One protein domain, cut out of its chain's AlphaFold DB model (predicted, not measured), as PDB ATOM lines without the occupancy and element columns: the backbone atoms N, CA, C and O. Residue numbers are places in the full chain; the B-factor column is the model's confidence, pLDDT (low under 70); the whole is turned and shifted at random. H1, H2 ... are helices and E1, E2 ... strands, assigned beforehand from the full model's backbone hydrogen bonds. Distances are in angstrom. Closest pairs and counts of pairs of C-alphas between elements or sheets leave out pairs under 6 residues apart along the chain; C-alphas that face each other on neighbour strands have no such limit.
ATOM      1  N   LEU A   9     -25.119   3.592  48.972       68.94
ATOM      2  CA  LEU A   9     -25.834   4.654  49.669       68.94
ATOM      3  C   LEU A   9     -25.800   5.912  48.815       68.94
ATOM      4  O   LEU A   9     -24.748   6.290  48.304       68.94
ATOM      5  N   LYS A  10     -26.966   6.534  48.656       73.19
ATOM      6  CA  LYS A  10     -27.160   7.758  47.884       73.19
ATOM      7  C   LYS A  10     -27.503   8.897  48.839       73.19
ATOM      8  O   LYS A  10     -28.493   8.806  49.563       73.19
ATOM      9  N   PHE A  11     -26.722   9.968  48.800       73.69
ATOM     10  CA  PHE A  11     -26.970  11.217  49.523       73.69
ATOM     11  C   PHE A  11     -27.217  12.358  48.541       73.69
ATOM     12  O   PHE A  11     -26.706  12.324  47.427       73.69
ATOM     13  N   ASN A  12     -27.964  13.380  48.963       74.12
ATOM     14  CA  ASN A  12     -28.117  14.627  48.214       74.12
ATOM     15  C   ASN A  12     -27.405  15.743  48.989       74.12
ATOM     16  O   ASN A  12     -27.756  15.995  50.141       74.12
ATOM     17  N   ILE A  13     -26.417  16.397  48.378       74.25
ATOM     18  CA  ILE A  13     -25.637  17.489  48.978       74.25
ATOM     19  C   ILE A  13     -25.521  18.610  47.956       74.25
ATOM     20  O   ILE A  13     -25.031  18.381  46.857       74.25
ATOM     21  N   ASN A  14     -25.967  19.821  48.311       74.44
ATOM     22  CA  ASN A  14     -25.913  21.002  47.438       74.44
ATOM     23  C   ASN A  14     -26.469  20.737  46.018       74.44
ATOM     24  O   ASN A  14     -25.886  21.166  45.031       74.44
ATOM     25  N   ASN A  15     -27.597  20.017  45.930       76.31
ATOM     26  CA  ASN A  15     -28.257  19.518  44.706       76.31
ATOM     27  C   ASN A  15     -27.532  18.400  43.938       76.31
ATOM     28  O   ASN A  15     -28.143  17.777  43.069       76.31
ATOM     29  N   ASP A  16     -26.287  18.086  44.282       75.50
ATOM     30  CA  ASP A  16     -25.554  16.959  43.720       75.50
ATOM     31  C   ASP A  16     -25.873  15.656  44.458       75.50
ATOM     32  O   ASP A  16     -26.246  15.647  45.635       75.50
ATOM     33  N   LYS A  17     -25.707  14.528  43.764       79.75
ATOM     34  CA  LYS A  17     -25.940  13.195  44.330       79.75
ATOM     35  C   LYS A  17     -24.605  12.535  44.632       79.75
ATOM     36  O   LYS A  17     -23.765  12.424  43.747       79.75
ATOM     37  N   ILE A  18     -24.409  12.068  45.856       79.62
ATOM     38  CA  ILE A  18     -23.196  11.361  46.271       79.62
ATOM     39  C   ILE A  18     -23.508   9.877  46.423       79.62
ATOM     40  O   ILE A  18     -24.402   9.501  47.181       79.62
ATOM     41  N   PHE A  19     -22.757   9.043  45.713       80.50
ATOM     42  CA  PHE A  19     -22.797   7.592  45.806       80.50
ATOM     43  C   PHE A  19     -21.620   7.101  46.641       80.50
ATOM     44  O   PHE A  19     -20.459   7.359  46.318       80.50
ATOM     45  N   LEU A  20     -21.938   6.373  47.708       77.00
ATOM     46  CA  LEU A  20     -20.973   5.752  48.603       77.00
ATOM     47  C   LEU A  20     -21.110   4.241  48.561       77.00
ATOM     48  O   LEU A  20     -22.222   3.704  48.562       77.00
ATOM     49  N   PHE A  21     -19.975   3.560  48.628       76.06
ATOM     50  CA  PHE A  21     -19.929   2.110  48.692       76.06
ATOM     51  C   PHE A  21     -19.500   1.657  50.085       76.06
ATOM     52  O   PHE A  21     -18.468   2.075  50.616       76.06
ATOM     53  N   THR A  22     -20.306   0.780  50.685       68.62
ATOM     54  CA  THR A  22     -20.025   0.190  51.995       68.62
ATOM     55  C   THR A  22     -20.295  -1.310  52.003       68.62
ATOM     56  O   THR A  22     -21.232  -1.802  51.377       68.62
ATOM     57  N   ARG A  23     -19.471  -2.051  52.754       64.25
ATOM     58  CA  ARG A  23     -19.716  -3.464  53.095       64.25
ATOM     59  C   ARG A  23     -20.177  -3.647  54.546       64.25
ATOM     60  O   ARG A  23     -20.411  -4.776  54.968       64.25
ATOM     61  N   LEU A  24     -20.300  -2.563  55.315       58.47
ATOM     62  CA  LEU A  24     -20.693  -2.581  56.722       58.47
ATOM     63  C   LEU A  24     -22.147  -2.118  56.842       58.47
ATOM     64  O   LEU A  24     -22.435  -0.940  57.023       58.47
ATOM     65  N   ILE A  25     -23.072  -3.070  56.728       50.00
ATOM     66  CA  ILE A  25     -24.500  -2.829  56.948       50.00
ATOM     67  C   ILE A  25     -24.800  -3.166  58.409       50.00
ATOM     68  O   ILE A  25     -24.659  -4.324  58.802       50.00
ATOM     69  N   GLY A  26     -25.206  -2.187  59.221       50.53
ATOM     70  CA  GLY A  26     -25.861  -2.523  60.487       50.53
ATOM     71  C   GLY A  26     -25.874  -1.480  61.593       50.53
ATOM     72  O   GLY A  26     -26.844  -1.478  62.336       50.53
ATOM     73  N   TYR A  27     -24.856  -0.621  61.751       55.06
ATOM     74  CA  TYR A  27     -24.771   0.189  62.985       55.06
ATOM     75  C   TYR A  27     -24.133   1.574  62.791       55.06
ATOM     76  O   TYR A  27     -24.751   2.566  63.156       55.06
ATOM     77  N   ASN A  28     -22.961   1.660  62.146       59.31
ATOM     78  CA  ASN A  28     -22.336   2.919  61.722       59.31
ATOM     79  C   ASN A  28     -22.098   2.882  60.214       59.31
ATOM     80  O   ASN A  28     -21.528   1.913  59.707       59.31
ATOM     81  N   LEU A  29     -22.509   3.933  59.504       63.84
ATOM     82  CA  LEU A  29     -22.169   4.076  58.097       63.84
ATOM     83  C   LEU A  29     -20.675   4.381  57.976       63.84
ATOM     84  O   LEU A  29     -20.247   5.495  58.252       63.84
ATOM     85  N   LYS A  30     -19.906   3.379  57.554       68.75
ATOM     86  CA  LYS A  30     -18.505   3.512  57.156       68.75
ATOM     87  C   LYS A  30     -18.385   3.256  55.665       68.75
ATOM     88  O   LYS A  30     -18.891   2.241  55.191       68.75
ATOM     89  N   TYR A  31     -17.720   4.137  54.936       72.94
ATOM     90  CA  TYR A  31     -17.522   4.011  53.494       72.94
ATOM     91  C   TYR A  31     -16.047   4.176  53.129       72.94
ATOM     92  O   TYR A  31     -15.275   4.782  53.875       72.94
ATOM     93  N   ASP A  32     -15.663   3.608  51.992       77.56
ATOM     94  CA  ASP A  32     -14.333   3.811  51.429       77.56
ATOM     95  C   ASP A  32     -14.311   5.122  50.637       77.56
ATOM     96  O   ASP A  32     -15.053   5.265  49.665       77.56
ATOM     97  N   GLU A  33     -13.492   6.080  51.070       79.00
ATOM     98  CA  GLU A  33     -13.374   7.399  50.433       79.00
ATOM     99  C   GLU A  33     -12.884   7.296  48.985       79.00
ATOM    100  O   GLU A  33     -13.344   8.043  48.126       79.00
ATOM    101  N   ASP A  34     -12.035   6.312  48.671       81.12
ATOM    102  CA  ASP A  34     -11.551   6.112  47.300       81.12
ATOM    103  C   ASP A  34     -12.642   5.581  46.360       81.12
ATOM    104  O   ASP A  34     -12.494   5.627  45.134       81.12
ATOM    105  N   LEU A  35     -13.739   5.085  46.934       85.25
ATOM    106  CA  LEU A  35     -14.939   4.649  46.236       85.25
ATOM    107  C   LEU A  35     -16.113   5.600  46.512       85.25
ATOM    108  O   LEU A  35     -17.260   5.179  46.446       85.25
ATOM    109  N   ALA A  36     -15.867   6.871  46.826       87.00
ATOM    110  CA  ALA A  36     -16.910   7.888  46.878       87.00
ATOM    111  C   ALA A  36     -16.990   8.643  45.543       87.00
ATOM    112  O   ALA A  36     -15.979   9.089  44.993       87.00
ATOM    113  N   PHE A  37     -18.205   8.800  45.014       87.69
ATOM    114  CA  PHE A  37     -18.428   9.439  43.718       87.69
ATOM    115  C   PHE A  37     -19.575  10.438  43.767       87.69
ATOM    116  O   PHE A  37     -20.610  10.202  44.382       87.69
ATOM    117  N   LYS A  38     -19.402  11.542  43.055       88.50
ATOM    118  CA  LYS A  38     -20.378  12.599  42.848       88.50
ATOM    119  C   LYS A  38     -21.000  12.453  41.463       88.50
ATOM    120  O   LYS A  38     -20.288  12.368  40.466       88.50
ATOM    121  N   LEU A  39     -22.325  12.471  41.412       85.75
ATOM    122  CA  LEU A  39     -23.127  12.656  40.214       85.75
ATOM    123  C   LEU A  39     -23.646  14.103  40.205       85.75
ATOM    124  O   LEU A  39     -24.464  14.453  41.064       85.75
ATOM    125  N   PRO A  40     -23.179  14.931  39.258       83.50
ATOM    126  CA  PRO A  40     -23.637  16.306  39.115       83.50
ATOM    127  C   PRO A  40     -25.158  16.429  38.917       83.50
ATOM    128  O   PRO A  40     -25.781  15.607  38.239       83.50
ATOM    129  N   ALA A  41     -25.756  17.466  39.509       79.75
ATOM    130  CA  ALA A  41     -27.204  17.708  39.493       79.75
ATOM    131  C   ALA A  41     -27.818  17.798  38.078       79.75
ATOM    132  O   ALA A  41     -28.968  17.405  37.868       79.75
ATOM    133  N   ASP A  42     -27.043  18.277  37.099       80.50
ATOM    134  CA  ASP A  42     -27.447  18.499  35.703       80.50
ATOM    135  C   ASP A  42     -27.694  17.203  34.913       80.50
ATOM    136  O   ASP A  42     -28.254  17.245  33.820       80.50
ATOM    137  N   LYS A  43     -27.296  16.039  35.443       78.00
ATOM    138  CA  LYS A  43     -27.402  14.762  34.725       78.00
ATOM    139  C   LYS A  43     -28.805  14.156  34.708       78.00
ATOM    140  O   LYS A  43     -29.090  13.344  33.838       78.00
ATOM    141  N   GLY A  44     -29.698  14.540  35.621       67.19
ATOM    142  CA  GLY A  44     -31.124  14.177  35.554       67.19
ATOM    143  C   GLY A  44     -31.482  12.700  35.814       67.19
ATOM    144  O   GLY A  44     -32.663  12.369  35.810       67.19
ATOM    145  N   PHE A  45     -30.517  11.817  36.096       71.12
ATOM    146  CA  PHE A  45     -30.758  10.413  36.469       71.12
ATOM    147  C   PHE A  45     -30.268  10.072  37.886       71.12
ATOM    148  O   PHE A  45     -29.636  10.887  38.559       71.12
ATOM    149  N   ASP A  46     -30.649   8.884  38.368       68.75
ATOM    150  CA  ASP A  46     -30.593   8.479  39.784       68.75
ATOM    151  C   ASP A  46     -29.936   7.116  40.047       68.75
ATOM    152  O   ASP A  46     -30.040   6.570  41.147       68.75
ATOM    153  N   PHE A  47     -29.248   6.572  39.050       73.88
ATOM    154  CA  PHE A  47     -28.655   5.241  39.088       73.88
ATOM    155  C   PHE A  47     -27.189   5.269  38.655       73.88
ATOM    156  O   PHE A  47     -26.733   6.208  38.004       73.88
ATOM    157  N   ILE A  48     -26.477   4.199  38.999       80.12
ATOM    158  CA  ILE A  48     -25.157   3.871  38.463       80.12
ATOM    159  C   ILE A  48     -25.206   2.463  37.870       80.12
ATOM    160  O   ILE A  48     -25.954   1.604  38.340       80.12
ATOM    161  N   ASN A  49     -24.418   2.231  36.832       83.31
ATOM    162  CA  ASN A  49     -24.270   0.942  36.183       83.31
ATOM    163  C   ASN A  49     -23.184   0.113  36.883       83.31
ATOM    164  O   ASN A  49     -22.033   0.547  36.984       83.31
ATOM    165  N   LEU A  50     -23.545  -1.086  37.339       86.31
ATOM    166  CA  LEU A  50     -22.622  -2.081  37.883       86.31
ATOM    167  C   LEU A  50     -22.723  -3.350  37.033       86.31
ATOM    168  O   LEU A  50     -23.598  -4.183  37.252       86.31
ATOM    169  N   ASN A  51     -21.838  -3.481  36.048       87.00
ATOM    170  CA  ASN A  51     -21.735  -4.692  35.235       87.00
ATOM    171  C   ASN A  51     -21.060  -5.845  36.012       87.00
ATOM    172  O   ASN A  51     -20.500  -5.641  37.092       87.00
ATOM    173  N   ASP A  52     -21.063  -7.052  35.443       87.19
ATOM    174  CA  ASP A  52     -20.524  -8.257  36.095       87.19
ATOM    175  C   ASP A  52     -19.046  -8.125  36.499       87.19
ATOM    176  O   ASP A  52     -18.645  -8.590  37.568       87.19
ATOM    177  N   LYS A  53     -18.238  -7.420  35.692       88.69
ATOM    178  CA  LYS A  53     -16.833  -7.105  36.010       88.69
ATOM    179  C   LYS A  53     -16.738  -6.303  37.310       88.69
ATOM    180  O   LYS A  53     -15.930  -6.634  38.176       88.69
ATOM    181  N   ILE A  54     -17.561  -5.264  37.465       89.00
ATOM    182  CA  ILE A  54     -17.588  -4.432  38.675       89.00
ATOM    183  C   ILE A  54     -18.070  -5.245  39.879       89.00
ATOM    184  O   ILE A  54     -17.462  -5.160  40.946       89.00
ATOM    185  N   LEU A  55     -19.114  -6.063  39.720       86.25
ATOM    186  CA  LEU A  55     -19.642  -6.905  40.798       86.25
ATOM    187  C   LEU A  55     -18.604  -7.925  41.294       86.25
ATOM    188  O   LEU A  55     -18.374  -8.022  42.499       86.25
ATOM    189  N   SER A  56     -17.903  -8.604  40.383       85.75
ATOM    190  CA  SER A  56     -16.820  -9.542  40.716       85.75
ATOM    191  C   SER A  56     -15.647  -8.856  41.441       85.75
ATOM    192  O   SER A  56     -15.135  -9.355  42.453       85.75
ATOM    193  N   LEU A  57     -15.254  -7.658  40.988       89.06
ATOM    194  CA  LEU A  57     -14.235  -6.850  41.666       89.06
ATOM    195  C   LEU A  57     -14.698  -6.411  43.062       89.06
ATOM    196  O   LEU A  57     -13.904  -6.450  44.001       89.06
ATOM    197  N   PHE A  58     -15.973  -6.046  43.225       86.25
ATOM    198  CA  PHE A  58     -16.553  -5.708  44.527       86.25
ATOM    199  C   PHE A  58     -16.542  -6.880  45.496       86.25
ATOM    200  O   PHE A  58     -16.220  -6.699  46.669       86.25
ATOM    201  N   GLU A  59     -16.897  -8.075  45.031       85.12
ATOM    202  CA  GLU A  59     -16.852  -9.278  45.856       85.12
ATOM    203  C   GLU A  59     -15.434  -9.563  46.350       85.12
ATOM    204  O   GLU A  59     -15.256  -9.822  47.545       85.12
ATOM    205  N   SER A  60     -14.454  -9.424  45.453       86.50
ATOM    206  CA  SER A  60     -13.031  -9.641  45.727       86.50
ATOM    207  C   SER A  60     -12.422  -8.566  46.623       86.50
ATOM    208  O   SER A  60     -11.485  -8.849  47.365       86.50
ATOM    209  N   TYR A  61     -12.905  -7.325  46.550       87.56
ATOM    210  CA  TYR A  61     -12.359  -6.192  47.291       87.56
ATOM    211  C   TYR A  61     -12.806  -6.184  48.758       87.56
ATOM    212  O   TYR A  61     -14.002  -6.178  49.062       87.56
ATOM    213  N   LEU A  62     -11.854  -6.104  49.689       84.56
ATOM    214  CA  LEU A  62     -12.134  -5.877  51.109       84.56
ATOM    215  C   LEU A  62     -11.334  -4.664  51.601       84.56
ATOM    216  O   LEU A  62     -10.142  -4.586  51.315       84.56
ATOM    217  N   PRO A  63     -11.939  -3.750  52.378       79.50
ATOM    218  CA  PRO A  63     -11.257  -2.566  52.895       79.50
ATOM    219  C   PRO A  63     -10.383  -2.927  54.105       79.50
ATOM    220  O   PRO A  63     -10.672  -2.573  55.246       79.50
ATOM    221  N   VAL A  64      -9.333  -3.703  53.855       84.12
ATOM    222  CA  VAL A  64      -8.370  -4.189  54.849       84.12
ATOM    223  C   VAL A  64      -6.955  -3.881  54.385       84.12
ATOM    224  O   VAL A  64      -6.701  -3.802  53.183       84.12
ATOM    225  N   TYR A  65      -6.019  -3.753  55.327       81.38
ATOM    226  CA  TYR A  65      -4.612  -3.466  55.028       81.38
ATOM    227  C   TYR A  65      -4.002  -4.453  54.017       81.38
ATOM    228  O   TYR A  65      -3.264  -4.063  53.117       81.38
ATOM    229  N   SER A  66      -4.373  -5.727  54.133       89.00
ATOM    230  CA  SER A  66      -3.873  -6.841  53.324       89.00
ATOM    231  C   SER A  66      -4.418  -6.859  51.890       89.00
ATOM    232  O   SER A  66      -3.916  -7.619  51.059       89.00
ATOM    233  N   CYS A  67      -5.447  -6.061  51.581       90.19
ATOM    234  CA  CYS A  67      -6.026  -6.008  50.244       90.19
ATOM    235  C   CYS A  67      -5.070  -5.285  49.280       90.19
ATOM    236  O   CYS A  67      -4.659  -4.154  49.554       90.19
ATOM    237  N   PRO A  68      -4.740  -5.873  48.115       92.44
ATOM    238  CA  PRO A  68      -3.887  -5.221  47.129       92.44
ATOM    239  C   PRO A  68      -4.427  -3.848  46.716       92.44
ATOM    240  O   PRO A  68      -5.569  -3.730  46.265       92.44
ATOM    241  N   LYS A  69      -3.579  -2.813  46.766       89.81
ATOM    242  CA  LYS A  69      -3.940  -1.458  46.302       89.81
ATOM    243  C   LYS A  69      -4.432  -1.455  44.850       89.81
ATOM    244  O   LYS A  69      -5.404  -0.776  44.531       89.81
ATOM    245  N   ALA A  70      -3.819  -2.280  44.001       91.44
ATOM    246  CA  ALA A  70      -4.211  -2.444  42.603       91.44
ATOM    247  C   ALA A  70      -5.643  -2.982  42.434       91.44
ATOM    248  O   ALA A  70      -6.294  -2.652  41.449       91.44
ATOM    249  N   LEU A  71      -6.158  -3.789  43.373       91.12
ATOM    250  CA  LEU A  71      -7.536  -4.285  43.306       91.12
ATOM    251  C   LEU A  71      -8.537  -3.147  43.533       91.12
ATOM    252  O   LEU A  71      -9.479  -2.999  42.760       91.12
ATOM    253  N   LYS A  72      -8.280  -2.298  44.539       88.94
ATOM    254  CA  LYS A  72      -9.075  -1.088  44.797       88.94
ATOM    255  C   LYS A  72      -9.040  -0.128  43.607       88.94
ATOM    256  O   LYS A  72     -10.081   0.367  43.187       88.94
ATOM    257  N   GLN A  73      -7.856   0.090  43.034       91.75
ATOM    258  CA  GLN A  73      -7.691   0.939  41.855       91.75
ATOM    259  C   GLN A  73      -8.476   0.401  40.649       91.75
ATOM    260  O   GLN A  73      -9.259   1.144  40.067       91.75
ATOM    261  N   LYS A  74      -8.344  -0.894  40.327       93.44
ATOM    262  CA  LYS A  74      -9.101  -1.538  39.240       93.44
ATOM    263  C   LYS A  74     -10.611  -1.425  39.438       93.44
ATOM    264  O   LYS A  74     -11.335  -1.198  38.475       93.44
ATOM    265  N   LEU A  75     -11.084  -1.591  40.673       91.56
ATOM    266  CA  LEU A  75     -12.494  -1.426  41.012       91.56
ATOM    267  C   LEU A  75     -12.963   0.014  40.759       91.56
ATOM    268  O   LEU A  75     -13.965   0.219  40.078       91.56
ATOM    269  N   ARG A  76     -12.210   1.004  41.249       91.88
ATOM    270  CA  ARG A  76     -12.492   2.430  41.035       91.88
ATOM    271  C   ARG A  76     -12.526   2.790  39.548       91.88
ATOM    272  O   ARG A  76     -13.463   3.444  39.102       91.88
ATOM    273  N   GLU A  77     -11.535   2.345  38.783       94.25
ATOM    274  CA  GLU A  77     -11.444   2.572  37.337       94.25
ATOM    275  C   GLU A  77     -12.611   1.922  36.589       94.25
ATOM    276  O   GLU A  77     -13.232   2.580  35.760       94.25
ATOM    277  N   ALA A  78     -12.974   0.680  36.925       93.38
ATOM    278  CA  ALA A  78     -14.104  -0.004  36.302       93.38
ATOM    279  C   ALA A  78     -15.440   0.713  36.567       93.38
ATOM    280  O   ALA A  78     -16.278   0.794  35.669       93.38
ATOM    281  N   ILE A  79     -15.637   1.264  37.773       91.25
ATOM    282  CA  ILE A  79     -16.826   2.065  38.098       91.25
ATOM    283  C   ILE A  79     -16.878   3.328  37.232       91.25
ATOM    284  O   ILE A  79     -17.925   3.605  36.653       91.25
ATOM    285  N   LEU A  80     -15.769   4.067  37.118       92.69
ATOM    286  CA  LEU A  80     -15.690   5.289  36.305       92.69
ATOM    287  C   LEU A  80     -15.853   5.001  34.804       92.69
ATOM    288  O   LEU A  80     -16.551   5.736  34.117       92.69
ATOM    289  N   GLU A  81     -15.271   3.906  34.308       93.38
ATOM    290  CA  GLU A  81     -15.399   3.445  32.918       93.38
ATOM    291  C   GLU A  81     -16.865   3.159  32.557       93.38
ATOM    292  O   GLU A  81     -17.353   3.600  31.517       93.38
ATOM    293  N   ALA A  82     -17.598   2.469  33.437       89.75
ATOM    294  CA  ALA A  82     -19.016   2.173  33.224       89.75
ATOM    295  C   ALA A  82     -19.946   3.372  33.489       89.75
ATOM    296  O   ALA A  82     -21.122   3.320  33.123       89.75
ATOM    297  N   ASN A  83     -19.440   4.427  34.136       89.06
ATOM    298  CA  ASN A  83     -20.201   5.598  34.567       89.06
ATOM    299  C   ASN A  83     -19.400   6.897  34.331       89.06
ATOM    300  O   ASN A  83     -19.002   7.557  35.294       89.06
ATOM    301  N   PRO A  84     -19.187   7.317  33.069       89.94
ATOM    302  CA  PRO A  84     -18.299   8.439  32.717       89.94
ATOM    303  C   PRO A  84     -18.769   9.810  33.232       89.94
ATOM    304  O   PRO A  84     -18.044  10.797  33.160       89.94
ATOM    305  N   PHE A  85     -19.998   9.885  33.739       86.69
ATOM    306  CA  PHE A  85     -20.594  11.067  34.358       86.69
ATOM    307  C   PHE A  85     -20.259  11.216  35.852       86.69
ATOM    308  O   PHE A  85     -20.592  12.245  36.441       86.69
ATOM    309  N   LEU A  86     -19.668  10.195  36.481       88.75
ATOM    310  CA  LEU A  86     -19.258  10.253  37.880       88.75
ATOM    311  C   LEU A  86     -17.931  10.996  38.022       88.75
ATOM    312  O   LEU A  86     -16.997  10.802  37.248       88.75
ATOM    313  N   ILE A  87     -17.835  11.797  39.076       89.88
ATOM    314  CA  ILE A  87     -16.619  12.504  39.472       89.88
ATOM    315  C   ILE A  87     -16.173  11.934  40.822       89.88
ATOM    316  O   ILE A  87     -17.016  11.799  41.710       89.88
ATOM    317  N   PRO A  88     -14.889  11.588  41.029       89.44
ATOM    318  CA  PRO A  88     -14.403  11.204  42.350       89.44
ATOM    319  C   PRO A  88     -14.733  12.270  43.396       89.44
ATOM    320  O   PRO A  88     -14.515  13.459  43.167       89.44
ATOM    321  N   PHE A  89     -15.262  11.842  44.534       84.75
ATOM    322  CA  PHE A  89     -15.696  12.738  45.594       84.75
ATOM    323  C   PHE A  89     -14.754  12.626  46.793       84.75
ATOM    324  O   PHE A  89     -14.731  11.607  47.472       84.75
TER     325      PHE A  89
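This is residues 9 to 89 of the 426 residues of the protein "Gfo/Idh/MocA family oxidoreductase" of bacterium (UniProt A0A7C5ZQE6). A small antiparallel sheet of three strands has a helical hairpin, H1 and H2, set off from it on the E3 side rather than packed on its face. The loop of residues 22 to 35 reaches far from the middle, and near the last printed residue a short stretch pairs with E3. The printed part has 81 residues, with E1, E2, E3, H1 and H2 in that order; the sheet runs E1 E2 E3, and the class is mixed, with only 38 residues in named elements, under half. It is compact, with a radius of gyration of the C-alphas of 12.8 A and spans of 38 by 30 by 18 A.

Find C-alpha 9 at (-25.834, 4.654, 49.669), where E1, residues 9 to 13, begins and runs 12.9 A. E2, residues 16 to 21, covers 16.6 A, and E3, residues 36 to 39, covers 10.3 A. Look for H1, residues 52 to 60, 12.3 A long, from C-alpha 52 at (-20.524, -8.257, 36.095). H2, residues 69 to 82, runs 20.3 A to C-alpha 82 at (-19.016, 2.173, 33.224).

The strands form a meander, each the antiparallel neighbour of the one before. In the hairpin E1 and E2, look at N 11 and O 18, 2.9 A apart; in the hairpin E2 and E3, at N 19 and O 37, 2.8 A. Residues 37 to 38 of E3 also pair antiparallel with residues 87 to 88. H1 and H2 touch, closest at the C-alphas of Leu 57 and Leu 75, 5.7 A, at a shallow tilt of 26 degrees, opposite ways. H1 is not on the sheet; H2 only just is not, with 4 pairs of C-alphas within 10 A. In H1 and H2 every O i to N i+4 pair is within hydrogen-bond range.

The C-alphas of Asp 42 and Ser 66, the two farthest apart, are 38.8 A from each other. The printed part has no cut; the links E2 to E3 and E3 to H1 are long. Expect pLDDT under 70 at residues 9, 22 to 30, 44 and 46.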